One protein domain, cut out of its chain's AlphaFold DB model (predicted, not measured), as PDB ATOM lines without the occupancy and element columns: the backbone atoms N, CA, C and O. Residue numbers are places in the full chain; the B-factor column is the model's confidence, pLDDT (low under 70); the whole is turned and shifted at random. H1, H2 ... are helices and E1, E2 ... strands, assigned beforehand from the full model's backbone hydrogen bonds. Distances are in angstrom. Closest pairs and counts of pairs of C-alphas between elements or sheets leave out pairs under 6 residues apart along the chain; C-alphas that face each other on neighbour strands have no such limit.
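AT A GLANCE: This is residues 9 to 111 of the 206 residues of an uncharacterized protein of Bosea sp. RAC05 (UniProt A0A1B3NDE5). A strongly twisted sheet of four strands, E1 to E4, has two helices, H2 and H3, side by side over one face and running opposite ways, H2 over the inner strands and H3 beside edge strand E4. A small hairpin of E5 and E6, residues 87 to 97, reaches out past the ends of these helices and adds to the length, and the short helix H1 lies between E1 and E2 along the chain. The printed part has 103 residues, with three named helices and six named strands in the order E1 H1 E2 E3 E4 H2 E5 E6 H3; the large sheet runs E1 - E2 - E3 - E4, antiparallel throughout, and the class is mixed, helices and strands. It is compact, with a radius of gyration of the C-alphas of 13.8 A, yet elongated, spanning 46 by 29 by 18 A.

HOW THE PARTS SIT: The large sheet holds E1, residues 16 to 22, E2, residues 38 to 43, E3, residues 51 to 56, and E4, residues 64 to 69. E2, E3 and E4 form a meander, each strand the antiparallel neighbour of the one before; E2 and E3 are a hairpin, and so are E3 and E4. Within hydrogen-bond range are N 21 and O 39 of E1 and E2, 2.8 A, N 40 and O 54 of E2 and E3, 2.8 A, and N 55 and O 64 of E3 and E4, 2.8 A. H2, residues 72 to 83, and H3, residues 100 to 108, are on the same face of this sheet, giving two layers, helices on one face of a sheet. H2 lies over E2 and E3 at a height over the sheet of 8.4 A, along the strands, at 1 degrees to E2 on the local plane; its closest C-alphas to E2 are those of Cys 79 and Val 39, 6.8 A. H3 lies over none of the strands; its closest C-alphas to E4 are those of Phe 107 and Gly 67, 5.1 A. H2 and H3 touch at a shallow tilt of 4 degrees, opposite ways, closest at the C-alphas of Ala 78 and Phe 107, 7.0 A. H1, residues 25 to 30, is not on the sheet; it is close to but not clearly touching H3, with the C-alphas of Glu 30 and Gly 100 7.2 A apart. The hairpin of E5, residues 87 to 89, and E6, residues 95 to 97, has N 96 and O 88 2.8 A apart; both strands are apart from E1 to E4. In H1 and H3 every O i to N i+4 pair is within hydrogen-bond range, in H2 7 of 8.

IN THESE COORDINATES: E1 begins at C-alpha 16 (104.234, -73.573, 270.581) and is 18.3 A long; E2 is 16.2 A, and E3 and E4 15.6 A each. H2 is 16.3 A long and H3 12.3 A, ending at C-alpha 108 (92.422, -55.868, 267.632).

THE WHOLE: The C-alphas of Gly 14 and Asp 92, the two farthest apart, are 46.7 A from each other. The printed part has no cut, and no link is long. The mean pLDDT of the printed part is 82.7; residues 9 to 10, 48, 60 to 61 and 84 to 88 are under 70.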
ATOM      1  N   GLN A   9     108.847 -61.687 276.076       67.56
ATOM      2  CA  GLN A   9     109.495 -62.972 276.361       67.56
ATOM      3  C   GLN A   9     108.697 -63.824 277.352       67.56
ATOM      4  O   GLN A   9     108.588 -65.033 277.152       67.56
ATOM      5  N   ASP A  10     108.073 -63.205 278.354       68.50
ATOM      6  CA  ASP A  10     107.270 -63.920 279.350       68.50
ATOM      7  C   ASP A  10     106.036 -64.559 278.703       68.50
ATOM      8  O   ASP A  10     105.750 -65.730 278.934       68.50
ATOM      9  N   ILE A  11     105.386 -63.833 277.787       70.25
ATOM     10  CA  ILE A  11     104.212 -64.294 277.021       70.25
ATOM     11  C   ILE A  11     104.533 -65.536 276.182       70.25
ATOM     12  O   ILE A  11     103.681 -66.390 275.953       70.25
ATOM     13  N   LEU A  12     105.770 -65.648 275.698       77.56
ATOM     14  CA  LEU A  12     106.180 -66.716 274.785       77.56
ATOM     15  C   LEU A  12     106.809 -67.908 275.487       77.56
ATOM     16  O   LEU A  12     107.173 -68.881 274.818       77.56
ATOM     17  N   THR A  13     106.940 -67.851 276.807       80.25
ATOM     18  CA  THR A  13     107.484 -68.957 277.583       80.25
ATOM     19  C   THR A  13     106.561 -70.166 277.443       80.25
ATOM     20  O   THR A  13     105.389 -70.122 277.797       80.25
ATOM     21  N   GLY A  14     107.076 -71.253 276.863       80.38
ATOM     22  CA  GLY A  14     106.291 -72.463 276.594       80.38
ATOM     23  C   GLY A  14     105.318 -72.368 275.411       80.38
ATOM     24  O   GLY A  14     104.621 -73.344 275.143       80.38
ATOM     25  N   ALA A  15     105.283 -71.247 274.680       87.31
ATOM     26  CA  ALA A  15     104.430 -71.099 273.507       87.31
ATOM     27  C   ALA A  15     104.906 -71.991 272.347       87.31
ATOM     28  O   ALA A  15     106.089 -72.010 271.989       87.31
ATOM     29  N   GLN A  16     103.969 -72.695 271.715       91.75
ATOM     30  CA  GLN A  16     104.234 -73.573 270.581       91.75
ATOM     31  C   GLN A  16     104.147 -72.789 269.269       91.75
ATOM     32  O   GLN A  16     103.203 -72.033 269.042       91.75
ATOM     33  N   HIS A  17     105.121 -72.971 268.375       93.19
ATOM     34  CA  HIS A  17     105.037 -72.434 267.014       93.19
ATOM     35  C   HIS A  17     103.956 -73.170 266.211       93.19
ATOM     36  O   HIS A  17     103.907 -74.399 266.237       93.19
ATOM     37  N   ILE A  18     103.102 -72.409 265.520       94.75
ATOM     38  CA  ILE A  18     102.041 -72.938 264.653       94.75
ATOM     39  C   ILE A  18     102.357 -72.678 263.180       94.75
ATOM     40  O   ILE A  18     102.330 -73.601 262.370       94.75
ATOM     41  N   ALA A  19     102.637 -71.423 262.821       93.31
ATOM     42  CA  ALA A  19     102.875 -71.025 261.437       93.31
ATOM     43  C   ALA A  19     103.753 -69.770 261.339       93.31
ATOM     44  O   ALA A  19     103.860 -68.983 262.282       93.31
ATOM     45  N   SER A  20     104.363 -69.572 260.171       93.06
ATOM     46  CA  SER A  20     105.127 -68.370 259.838       93.06
ATOM     47  C   SER A  20     104.726 -67.835 258.472       93.06
ATOM     48  O   SER A  20     104.567 -68.589 257.516       93.06
ATOM     49  N   PHE A  21     104.621 -66.515 258.390       90.62
ATOM     50  CA  PHE A  21     104.129 -65.791 257.232       90.62
ATOM     51  C   PHE A  21     105.163 -64.748 256.826       90.62
ATOM     52  O   PHE A  21     105.445 -63.810 257.577       90.62
ATOM     53  N   GLN A  22     105.768 -64.925 255.652       88.88
ATOM     54  CA  GLN A  22     106.747 -63.972 255.148       88.88
ATOM     55  C   GLN A  22     106.038 -62.725 254.629       88.88
ATOM     56  O   GLN A  22     105.135 -62.810 253.798       88.88
ATOM     57  N   LEU A  23     106.476 -61.561 255.098       86.00
ATOM     58  CA  LEU A  23     105.927 -60.295 254.650       86.00
ATOM     59  C   LEU A  23     106.301 -59.993 253.201       86.00
ATOM     60  O   LEU A  23     107.441 -60.184 252.770       86.00
ATOM     61  N   SER A  24     105.354 -59.419 252.462       80.12
ATOM     62  CA  SER A  24     105.642 -58.861 251.144       80.12
ATOM     63  C   SER A  24     106.589 -57.650 251.237       80.12
ATOM     64  O   SER A  24     106.627 -56.932 252.234       80.12
ATOM     65  N   ALA A  25     107.355 -57.368 250.177       81.50
ATOM     66  CA  ALA A  25     108.302 -56.242 250.165       81.50
ATOM     67  C   ALA A  25     107.682 -54.857 250.476       81.50
ATOM     68  O   ALA A  25     108.327 -54.061 251.162       81.50
ATOM     69  N   PRO A  26     106.454 -54.520 250.023       79.19
ATOM     70  CA  PRO A  26     105.767 -53.307 250.471       79.19
ATOM     71  C   PRO A  26     105.544 -53.271 251.987       79.19
ATOM     72  O   PRO A  26     105.838 -52.255 252.607       79.19
ATOM     73  N   ARG A  27     105.122 -54.393 252.585       78.88
ATOM     74  CA  ARG A  27     104.891 -54.522 254.032       78.88
ATOM     75  C   ARG A  27     106.171 -54.414 254.835       78.88
ATOM     76  O   ARG A  27     106.216 -53.694 255.822       78.88
ATOM     77  N   MET A  28     107.233 -55.072 254.382       82.94
ATOM     78  CA  MET A  28     108.545 -54.941 255.010       82.94
ATOM     79  C   MET A  28     108.989 -53.473 255.061       82.94
ATOM     80  O   MET A  28     109.398 -53.003 256.116       82.94
ATOM     81  N   ARG A  29     108.817 -52.709 253.971       82.62
ATOM     82  CA  ARG A  29     109.131 -51.268 253.955       82.62
ATOM     83  C   ARG A  29     108.264 -50.457 254.912       82.62
ATOM     84  O   ARG A  29     108.792 -49.597 255.604       82.62
ATOM     85  N   GLU A  30     106.966 -50.734 254.951       79.50
ATOM     86  CA  GLU A  30     106.017 -50.057 255.838       79.50
ATOM     87  C   GLU A  30     106.355 -50.261 257.321       79.50
ATOM     88  O   GLU A  30     106.375 -49.302 258.086       79.50
ATOM     89  N   PHE A  31     106.705 -51.488 257.714       77.62
ATOM     90  CA  PHE A  31     107.125 -51.805 259.080       77.62
ATOM     91  C   PHE A  31     108.602 -51.473 259.366       77.62
ATOM     92  O   PHE A  31     109.101 -51.770 260.450       77.62
ATOM     93  N   GLY A  32     109.337 -50.885 258.414       81.25
ATOM     94  CA  GLY A  32     110.764 -50.583 258.577       81.25
ATOM     95  C   GLY A  32     111.650 -51.828 258.740       81.25
ATOM     96  O   GLY A  32     112.717 -51.761 259.350       81.25
ATOM     97  N   LEU A  33     111.211 -52.970 258.209       80.62
ATOM     98  CA  LEU A  33     111.887 -54.261 258.286       80.62
ATOM     99  C   LEU A  33     112.719 -54.504 257.023       80.62
ATOM    100  O   LEU A  33     112.229 -54.406 255.900       80.62
ATOM    101  N   SER A  34     114.000 -54.829 257.193       70.69
ATOM    102  CA  SER A  34     114.902 -55.213 256.101       70.69
ATOM    103  C   SER A  34     116.092 -56.000 256.663       70.69
ATOM    104  O   SER A  34     116.672 -55.554 257.655       70.69
ATOM    105  N   PRO A  35     116.482 -57.154 256.084       74.62
ATOM    106  CA  PRO A  35     115.996 -57.730 254.822       74.62
ATOM    107  C   PRO A  35     114.815 -58.707 254.968       74.62
ATOM    108  O   PRO A  35     114.290 -59.174 253.960       74.62
ATOM    109  N   VAL A  36     114.413 -59.046 256.196       78.00
ATOM    110  CA  VAL A  36     113.405 -60.079 256.479       78.00
ATOM    111  C   VAL A  36     112.394 -59.555 257.495       78.00
ATOM    112  O   VAL A  36     112.778 -58.991 258.517       78.00
ATOM    113  N   GLY A  37     111.108 -59.773 257.219       82.81
ATOM    114  CA  GLY A  37     110.014 -59.601 258.170       82.81
ATOM    115  C   GLY A  37     109.109 -60.826 258.131       82.81
ATOM    116  O   GLY A  37     108.662 -61.229 257.054       82.81
ATOM    117  N   VAL A  38     108.871 -61.437 259.291       88.62
ATOM    118  CA  VAL A  38     108.047 -62.647 259.415       88.62
ATOM    119  C   VAL A  38     107.029 -62.450 260.521       88.62
ATOM    120  O   VAL A  38     107.397 -62.138 261.654       88.62
ATOM    121  N   VAL A  39     105.760 -62.702 260.224       90.31
ATOM    122  CA  VAL A  39     104.744 -62.859 261.264       90.31
ATOM    123  C   VAL A  39     104.747 -64.315 261.709       90.31
ATOM    124  O   VAL A  39     104.584 -65.217 260.892       90.31
ATOM    125  N   SER A  40     104.978 -64.556 262.995       92.12
ATOM    126  CA  SER A  40     104.876 -65.880 263.602       92.12
ATOM    127  C   SER A  40     103.566 -65.980 264.361       92.12
ATOM    128  O   SER A  40     103.283 -65.139 265.212       92.12
ATOM    129  N   LEU A  41     102.804 -67.026 264.071       94.12
ATOM    130  CA  LEU A  41     101.629 -67.416 264.831       94.12
ATOM    131  C   LEU A  41     102.039 -68.487 265.835       94.12
ATOM    132  O   LEU A  41     102.644 -69.502 265.470       94.12
ATOM    133  N   LYS A  42     101.724 -68.251 267.104       94.12
ATOM    134  CA  LYS A  42     102.050 -69.164 268.194       94.12
ATOM    135  C   LYS A  42     100.810 -69.491 269.005       94.12
ATOM    136  O   LYS A  42      99.971 -68.620 269.216       94.12
ATOM    137  N   LYS A  43     100.735 -70.732 269.476       92.75
ATOM    138  CA  LYS A  43      99.783 -71.164 270.491       92.75
ATOM    139  C   LYS A  43     100.385 -70.887 271.859       92.75
ATOM    140  O   LYS A  43     101.502 -71.325 272.145       92.75
ATOM    141  N   LEU A  44      99.668 -70.129 272.667       90.12
ATOM    142  CA  LEU A  44     100.065 -69.792 274.019       90.12
ATOM    143  C   LEU A  44      99.779 -70.961 274.960       90.12
ATOM    144  O   LEU A  44      98.881 -71.773 274.730       90.12
ATOM    145  N   LYS A  45     100.590 -71.062 276.011       83.12
ATOM    146  CA  LYS A  45     100.431 -72.060 277.061       83.12
ATOM    147  C   LYS A  45     100.067 -71.344 278.352       83.12
ATOM    148  O   LYS A  45     100.758 -70.400 278.724       83.12
ATOM    149  N   ASP A  46      99.014 -71.808 279.018       75.88
ATOM    150  CA  ASP A  46      98.580 -71.291 280.321       75.88
ATOM    151  C   ASP A  46      98.335 -69.762 280.303       75.88
ATOM    152  O   ASP A  46      98.654 -69.060 281.260       75.88
ATOM    153  N   GLN A  47      97.824 -69.231 279.183       76.62
ATOM    154  CA  GLN A  47      97.470 -67.815 279.011       76.62
ATOM    155  C   GLN A  47      95.965 -67.649 278.764       76.62
ATOM    156  O   GLN A  47      95.291 -68.580 278.320       76.62
ATOM    157  N   ASP A  48      95.472 -66.428 278.994       69.94
ATOM    158  CA  ASP A  48      94.063 -66.067 278.807       69.94
ATOM    159  C   ASP A  48      93.590 -66.244 277.357       69.94
ATOM    160  O   ASP A  48      92.441 -66.626 277.137       69.94
ATOM    161  N   ALA A  49      94.461 -65.964 276.383       81.12
ATOM    162  CA  ALA A  49      94.213 -66.185 274.961       81.12
ATOM    163  C   ALA A  49      94.950 -67.437 274.465       81.12
ATOM    164  O   ALA A  49      96.056 -67.724 274.929       81.12
ATOM    165  N   ASP A  50      94.397 -68.138 273.478       87.75
ATOM    166  CA  ASP A  50      94.999 -69.361 272.937       87.75
ATOM    167  C   ASP A  50      96.092 -69.087 271.903       87.75
ATOM    168  O   ASP A  50      97.028 -69.880 271.772       87.75
ATOM    169  N   TYR A  51      96.010 -67.978 271.165       93.19
ATOM    170  CA  TYR A  51      96.925 -67.673 270.067       93.19
ATOM    171  C   TYR A  51      97.427 -66.234 270.099       93.19
ATOM    172  O   TYR A  51      96.718 -65.307 270.488       93.19
ATOM    173  N   VAL A  52      98.654 -66.043 269.611       93.19
ATOM    174  CA  VAL A  52      99.278 -64.728 269.430       93.19
ATOM    175  C   VAL A  52      99.949 -64.628 268.062       93.19
ATOM    176  O   VAL A  52     100.657 -65.543 267.632       93.19
ATOM    177  N   ALA A  53      99.747 -63.496 267.388       92.81
ATOM    178  CA  ALA A  53     100.472 -63.129 266.176       92.81
ATOM    179  C   ALA A  53     101.581 -62.136 266.521       92.81
ATOM    180  O   ALA A  53     101.351 -61.121 267.181       92.81
ATOM    181  N   ILE A  54     102.794 -62.428 266.060       91.19
ATOM    182  CA  ILE A  54     103.994 -61.678 266.424       91.19
ATOM    183  C   ILE A  54     104.740 -61.298 265.164       91.19
ATOM    184  O   ILE A  54     105.201 -62.171 264.428       91.19
ATOM    185  N   LEU A  55     104.919 -60.006 264.946       88.81
ATOM    186  CA  LEU A  55     105.819 -59.494 263.936       88.81
ATOM    187  C   LEU A  55     107.260 -59.622 264.429       88.81
ATOM    188  O   LEU A  55     107.625 -59.036 265.442       88.81
ATOM    189  N   ASN A  56     108.081 -60.381 263.708       86.69
ATOM    190  CA  ASN A  56     109.492 -60.581 264.016       86.69
ATOM    191  C   ASN A  56     110.329 -59.773 263.027       86.69
ATOM    192  O   ASN A  56     110.306 -60.036 261.818       86.69
ATOM    193  N   GLY A  57     111.069 -58.801 263.553       80.44
ATOM    194  CA  GLY A  57     112.115 -58.110 262.815       80.44
ATOM    195  C   GLY A  57     113.476 -58.807 262.915       80.44
ATOM    196  O   GLY A  57     113.662 -59.726 263.712       80.44
ATOM    197  N   PRO A  58     114.473 -58.348 262.138       72.00
ATOM    198  CA  PRO A  58     115.834 -58.891 262.166       72.00
ATOM    199  C   PRO A  58     116.556 -58.656 263.502       72.00
ATOM    200  O   PRO A  58     117.594 -59.264 263.756       72.00
ATOM    201  N   ARG A  59     116.040 -57.762 264.356       74.88
ATOM    202  CA  ARG A  59     116.564 -57.494 265.699       74.88
ATOM    203  C   ARG A  59     115.493 -57.799 266.749       74.88
ATOM    204  O   ARG A  59     114.343 -57.425 266.526       74.88
ATOM    205  N   PRO A  60     115.849 -58.346 267.927       67.44
ATOM    206  CA  PRO A  60     114.883 -58.634 268.993       67.44
ATOM    207  C   PRO A  60     114.033 -57.426 269.414       67.44
ATOM    208  O   PRO A  60     112.845 -57.578 269.679       67.44
ATOM    209  N   ALA A  61     114.612 -56.218 269.389       67.69
ATOM    210  CA  ALA A  61     113.928 -54.957 269.699       67.69
ATOM    211  C   ALA A  61     112.872 -54.527 268.656       67.69
ATOM    212  O   ALA A  61     112.155 -53.561 268.877       67.69
ATOM    213  N   GLN A  62     112.793 -55.219 267.517       71.44
ATOM    214  CA  GLN A  62     111.794 -55.013 266.463       71.44
ATOM    215  C   GLN A  62     110.740 -56.131 266.463       71.44
ATOM    216  O   GLN A  62     110.111 -56.395 265.441       71.44
ATOM    217  N   THR A  63     110.592 -56.828 267.592       81.38
ATOM    218  CA  THR A  63     109.513 -57.796 267.799       81.38
ATOM    219  C   THR A  63     108.289 -57.064 268.339       81.38
ATOM    220  O   THR A  63     108.365 -56.458 269.406       81.38
ATOM    221  N   GLU A  64     107.166 -57.137 267.633       86.06
ATOM    222  CA  GLU A  64     105.906 -56.499 268.025       86.06
ATOM    223  C   GLU A  64     104.782 -57.539 268.078       86.06
ATOM    224  O   GLU A  64     104.673 -58.398 267.203       86.06
ATOM    225  N   ILE A  65     103.932 -57.465 269.102       88.69
ATOM    226  CA  ILE A  65     102.712 -58.271 269.168       88.69
ATOM    227  C   ILE A  65     101.639 -57.571 268.340       88.69
ATOM    228  O   ILE A  65     101.306 -56.420 268.607       88.69
ATOM    229  N   LEU A  66     101.107 -58.273 267.343       88.62
ATOM    230  CA  LEU A  66     100.059 -57.747 266.472       88.62
ATOM    231  C   LEU A  66      98.670 -57.938 267.084       88.62
ATOM    232  O   LEU A  66      97.828 -57.055 266.958       88.62
ATOM    233  N   GLY A  67      98.444 -59.060 267.772       90.38
ATOM    234  CA  GLY A  67      97.201 -59.321 268.488       90.38
ATOM    235  C   GLY A  67      97.089 -60.743 269.019       90.38
ATOM    236  O   GLY A  67      97.971 -61.581 268.800       90.38
ATOM    237  N   TYR A  68      95.977 -60.985 269.708       91.75
ATOM    238  CA  TYR A  68      95.623 -62.253 270.337       91.75
ATOM    239  C   TYR A  68      94.257 -62.713 269.849       91.75
ATOM    240  O   TYR A  68      93.425 -61.880 269.501       91.75
ATOM    241  N   SER A  69      94.013 -64.018 269.869       91.69
ATOM    242  CA  SER A  69      92.682 -64.575 269.628       91.69
ATOM    243  C   SER A  69      92.579 -65.992 270.171       91.69
ATOM    244  O   SER A  69      93.600 -66.653 270.360       91.69
ATOM    245  N   ASP A  70      91.345 -66.470 270.315       89.19
ATOM    246  CA  ASP A  70      91.039 -67.885 270.559       89.19
ATOM    247  C   ASP A  70      90.603 -68.606 269.271       89.19
ATOM    248  O   ASP A  70      90.443 -69.825 269.238       89.19
ATOM    249  N   ASP A  71      90.473 -67.864 268.168       90.25
ATOM    250  CA  ASP A  71      90.095 -68.394 266.863       90.25
ATOM    251  C   ASP A  71      91.330 -68.541 265.964       90.25
ATOM    252  O   ASP A  71      91.814 -67.587 265.343       90.25
ATOM    253  N   LEU A  72      91.847 -69.769 265.884       92.12
ATOM    254  CA  LEU A  72      93.007 -70.083 265.051       92.12
ATOM    255  C   LEU A  72      92.761 -69.759 263.572       92.12
ATOM    256  O   LEU A  72      93.674 -69.289 262.894       92.12
ATOM    257  N   ALA A  73      91.554 -70.012 263.063       92.44
ATOM    258  CA  ALA A  73      91.247 -69.822 261.651       92.44
ATOM    259  C   ALA A  73      91.276 -68.335 261.289       92.44
ATOM    260  O   ALA A  73      91.945 -67.956 260.327       92.44
ATOM    261  N   LYS A  74      90.646 -67.483 262.109       91.56
ATOM    262  CA  LYS A  74      90.707 -66.025 261.926       91.56
ATOM    263  C   LYS A  74      92.122 -65.474 262.083       91.56
ATOM    264  O   LYS A  74      92.510 -64.576 261.341       91.56
ATOM    265  N   MET A  75      92.919 -66.027 263.001       93.00
ATOM    266  CA  MET A  75      94.326 -65.635 263.146       93.00
ATOM    267  C   MET A  75      95.166 -66.011 261.926       93.00
ATOM    268  O   MET A  75      95.992 -65.211 261.487       93.00
ATOM    269  N   ILE A  76      94.968 -67.208 261.366       91.88
ATOM    270  CA  ILE A  76      95.636 -67.637 260.131       91.88
ATOM    271  C   ILE A  76      95.228 -66.738 258.966       91.88
ATOM    272  O   ILE A  76      96.103 -66.320 258.207       91.88
ATOM    273  N   ASP A  77      93.941 -66.421 258.836       89.25
ATOM    274  CA  ASP A  77      93.425 -65.536 257.789       89.25
ATOM    275  C   ASP A  77      94.063 -64.142 257.889       89.25
ATOM    276  O   ASP A  77      94.747 -63.701 256.964       89.25
ATOM    277  N   ALA A  78      94.013 -63.524 259.074       89.06
ATOM    278  CA  ALA A  78      94.643 -62.230 259.329       89.06
ATOM    279  C   ALA A  78      96.162 -62.244 259.084       89.06
ATOM    280  O   ALA A  78      96.702 -61.305 258.503       89.06
ATOM    281  N   CYS A  79      96.880 -63.304 259.471       89.12
ATOM    282  CA  CYS A  79      98.316 -63.406 259.191       89.12
ATOM    283  C   CYS A  79      98.612 -63.593 257.691       89.12
ATOM    284  O   CYS A  79      99.563 -63.004 257.166       89.12
ATOM    285  N   SER A  80      97.792 -64.382 256.992       85.44
ATOM    286  CA  SER A  80      97.911 -64.639 255.550       85.44
ATOM    287  C   SER A  80      97.689 -63.367 254.739       85.44
ATOM    288  O   SER A  80      98.451 -63.077 253.814       85.44
ATOM    289  N   SER A  81      96.710 -62.562 255.142       79.94
ATOM    290  CA  SER A  81      96.427 -61.236 254.602       79.94
ATOM    291  C   SER A  81      97.665 -60.338 254.556       79.94
ATOM    292  O   SER A  81      97.952 -59.730 253.524       79.94
ATOM    293  N   ILE A  82      98.482 -60.328 255.613       76.88
ATOM    294  CA  ILE A  82      99.696 -59.495 255.693       76.88
ATOM    295  C   ILE A  82     100.843 -60.082 254.859       76.88
ATOM    296  O   ILE A  82     101.664 -59.342 254.306       76.88
ATOM    297  N   ALA A  83     100.920 -61.413 254.770       74.88
ATOM    298  CA  ALA A  83     101.872 -62.101 253.899       74.88
ATOM    299  C   ALA A  83     101.602 -61.764 252.425       74.88
ATOM    300  O   ALA A  83     102.516 -61.546 251.623       74.88
ATOM    301  N   SER A  84     100.318 -61.685 252.082       67.94
ATOM    302  CA  SER A  84      99.849 -61.324 250.758       67.94
ATOM    303  C   SER A  84     100.044 -59.825 250.476       67.94
ATOM    304  O   SER A  84     100.170 -58.985 251.372       67.94
ATOM    305  N   ARG A  85     100.090 -59.447 249.192       63.38
ATOM    306  CA  ARG A  85      99.960 -58.035 248.803       63.38
ATOM    307  C   ARG A  85      98.491 -57.659 248.946       63.38
ATOM    308  O   ARG A  85      97.766 -57.694 247.953       63.38
ATOM    309  N   GLU A  86      98.056 -57.377 250.168       63.59
ATOM    310  CA  GLU A  86      96.649 -57.101 250.410       63.59
ATOM    311  C   GLU A  86      96.240 -55.775 249.778       63.59
ATOM    312  O   GLU A  86      96.646 -54.684 250.191       63.59
ATOM    313  N   HIS A  87      95.466 -55.929 248.716       67.44
ATOM    314  CA  HIS A  87      94.865 -54.873 247.946       67.44
ATOM    315  C   HIS A  87      93.367 -54.926 248.227       67.44
ATOM    316  O   HIS A  87      92.704 -55.875 247.813       67.44
ATOM    317  N   GLU A  88      92.835 -53.932 248.921       68.94
ATOM    318  CA  GLU A  88      91.390 -53.758 249.026       68.94
ATOM    319  C   GLU A  88      90.887 -52.918 247.864       68.94
ATOM    320  O   GLU A  88      91.611 -52.075 247.335       68.94
ATOM    321  N   ARG A  89      89.633 -53.132 247.472       74.44
ATOM    322  CA  ARG A  89      88.929 -52.164 246.637       74.44
ATOM    323  C   ARG A  89      88.272 -51.149 247.557       74.44
ATOM    324  O   ARG A  89      87.532 -51.541 248.453       74.44
ATOM    325  N   ASP A  90      88.564 -49.872 247.353       73.44
ATOM    326  CA  ASP A  90      87.808 -48.805 248.002       73.44
ATOM    327  C   ASP A  90      86.365 -48.741 247.462       73.44
ATOM    328  O   ASP A  90      85.974 -49.502 246.570       73.44
ATOM    329  N   ALA A  91      85.558 -47.840 248.025       75.31
ATOM    330  CA  ALA A  91      84.165 -47.641 247.622       75.31
ATOM    331  C   ALA A  91      84.011 -47.285 246.127       75.31
ATOM    332  O   ALA A  91      82.964 -47.552 245.542       75.31
ATOM    333  N   ASP A  92      85.070 -46.759 245.505       82.25
ATOM    334  CA  ASP A  92      85.132 -46.401 244.086       82.25
ATOM    335  C   ASP A  92      85.664 -47.556 243.208       82.25
ATOM    336  O   ASP A  92      85.861 -47.413 241.999       82.25
ATOM    337  N   GLY A  93      85.903 -48.731 243.803       79.00
ATOM    338  CA  GLY A  93      86.386 -49.930 243.124       79.00
ATOM    339  C   GLY A  93      87.886 -49.921 242.823       79.00
ATOM    340  O   GLY A  93      88.377 -50.841 242.154       79.00
ATOM    341  N   LYS A  94      88.631 -48.921 243.302       81.12
ATOM    342  CA  LYS A  94      90.066 -48.790 243.073       81.12
ATOM    343  C   LYS A  94      90.839 -49.618 244.088       81.12
ATOM    344  O   LYS A  94      90.586 -49.618 245.286       81.12
ATOM    345  N   VAL A  95      91.830 -50.328 243.567       77.56
ATOM    346  CA  VAL A  95      92.742 -51.139 244.361       77.56
ATOM    347  C   VAL A  95      93.685 -50.236 245.168       77.56
ATOM    348  O   VAL A  95      94.475 -49.486 244.588       77.56
ATOM    349  N   ARG A  96      93.637 -50.343 246.498       79.88
ATOM    350  CA  ARG A  96      94.540 -49.681 247.450       79.88
ATOM    351  C   ARG A  96      95.237 -50.702 248.341       79.88
ATOM    352  O   ARG A  96      94.685 -51.756 248.630       79.88
ATOM    353  N   LEU A  97      96.434 -50.370 248.815       75.06
ATOM    354  CA  LEU A  97      97.090 -51.146 249.864       75.06
ATOM    355  C   LEU A  97      96.360 -50.895 251.193       75.06
ATOM    356  O   LEU A  97      96.143 -49.736 251.551       75.06
ATOM    357  N   VAL A  98      96.013 -51.954 251.923       76.69
ATOM    358  CA  VAL A  98      95.587 -51.832 253.332       76.69
ATOM    359  C   VAL A  98      96.776 -51.291 254.126       76.69
ATOM    360  O   VAL A  98      97.891 -51.727 253.878       76.69
ATOM    361  N   THR A  99      96.613 -50.365 255.056       77.62
ATOM    362  CA  THR A  99      97.721 -49.807 255.854       77.62
ATOM    363  C   THR A  99      98.053 -50.675 257.073       77.62
ATOM    364  O   THR A  99      97.271 -51.525 257.492       77.62
ATOM    365  N   GLY A 100      99.218 -50.462 257.680       75.88
ATOM    366  CA  GLY A 100      99.635 -51.126 258.912       75.88
ATOM    367  C   GLY A 100      98.729 -50.792 260.097       75.88
ATOM    368  O   GLY A 100      98.548 -51.636 260.966       75.88
ATOM    369  N   ALA A 101      98.118 -49.601 260.117       81.31
ATOM    370  CA  ALA A 101      97.127 -49.226 261.124       81.31
ATOM    371  C   ALA A 101      95.848 -50.068 260.991       81.31
ATOM    372  O   ALA A 101      95.420 -50.681 261.964       81.31
ATOM    373  N   GLU A 102      95.311 -50.193 259.778       83.00
ATOM    374  CA  GLU A 102      94.121 -51.013 259.504       83.00
ATOM    375  C   GLU A 102      94.369 -52.500 259.792       83.00
ATOM    376  O   GLU A 102      93.502 -53.199 260.307       83.00
ATOM    377  N   LEU A 103      95.578 -52.999 259.524       78.81
ATOM    378  CA  LEU A 103      95.956 -54.355 259.921       78.81
ATOM    379  C   LEU A 103      95.960 -54.533 261.443       78.81
ATOM    380  O   LEU A 103      95.479 -55.553 261.935       78.81
ATOM    381  N   LYS A 104      96.480 -53.557 262.197       82.25
ATOM    382  CA  LYS A 104      96.435 -53.591 263.667       82.25
ATOM    383  C   LYS A 104      94.996 -53.562 264.177       82.25
ATOM    384  O   LYS A 104      94.678 -54.316 265.089       82.25
ATOM    385  N   GLU A 105      94.118 -52.769 263.565       86.88
ATOM    386  CA  GLU A 105      92.686 -52.766 263.888       86.88
ATOM    387  C   GLU A 105      92.031 -54.124 263.619       86.88
ATOM    388  O   GLU A 105      91.278 -54.613 264.458       86.88
ATOM    389  N   ARG A 106      92.370 -54.786 262.506       87.81
ATOM    390  CA  ARG A 106      91.875 -56.140 262.218       87.81
ATOM    391  C   ARG A 106      92.288 -57.142 263.288       87.81
ATOM    392  O   ARG A 106      91.445 -57.906 263.736       87.81
ATOM    393  N   PHE A 107      93.544 -57.130 263.735       89.19
ATOM    394  CA  PHE A 107      93.965 -57.990 264.846       89.19
ATOM    395  C   PHE A 107      93.316 -57.612 266.173       89.19
ATOM    396  O   PHE A 107      92.971 -58.500 266.947       89.19
ATOM    397  N   ALA A 108      93.129 -56.320 266.440       87.81
ATOM    398  CA  ALA A 108      92.422 -55.868 267.632       87.81
ATOM    399  C   ALA A 108      90.967 -56.365 267.639       87.81
ATOM    400  O   ALA A 108      90.469 -56.765 268.685       87.81
ATOM    401  N   ALA A 109      90.315 -56.431 266.476       89.56
ATOM    402  CA  ALA A 109      88.977 -57.001 266.328       89.56
ATOM    403  C   ALA A 109      88.924 -58.529 266.537       89.56
ATOM    404  O   ALA A 109      87.843 -59.079 266.731       89.56
ATOM    405  N   LEU A 110      90.071 -59.221 266.509       90.12
ATOM    406  CA  LEU A 110      90.177 -60.644 266.853       90.12
ATOM    407  C   LEU A 110      90.406 -60.891 268.345       90.12
ATOM    408  O   LEU A 110      90.415 -62.057 268.755       90.12
ATOM    409  N   ALA A 111      90.604 -59.825 269.130       87.94
ATOM    410  CA  ALA A 111      90.831 -59.931 270.559       87.94
ATOM    411  C   ALA A 111      89.693 -60.729 271.208       87.94
ATOM    412  O   ALA A 111      88.520 -60.486 270.911       87.94
TER     413      ALA A 111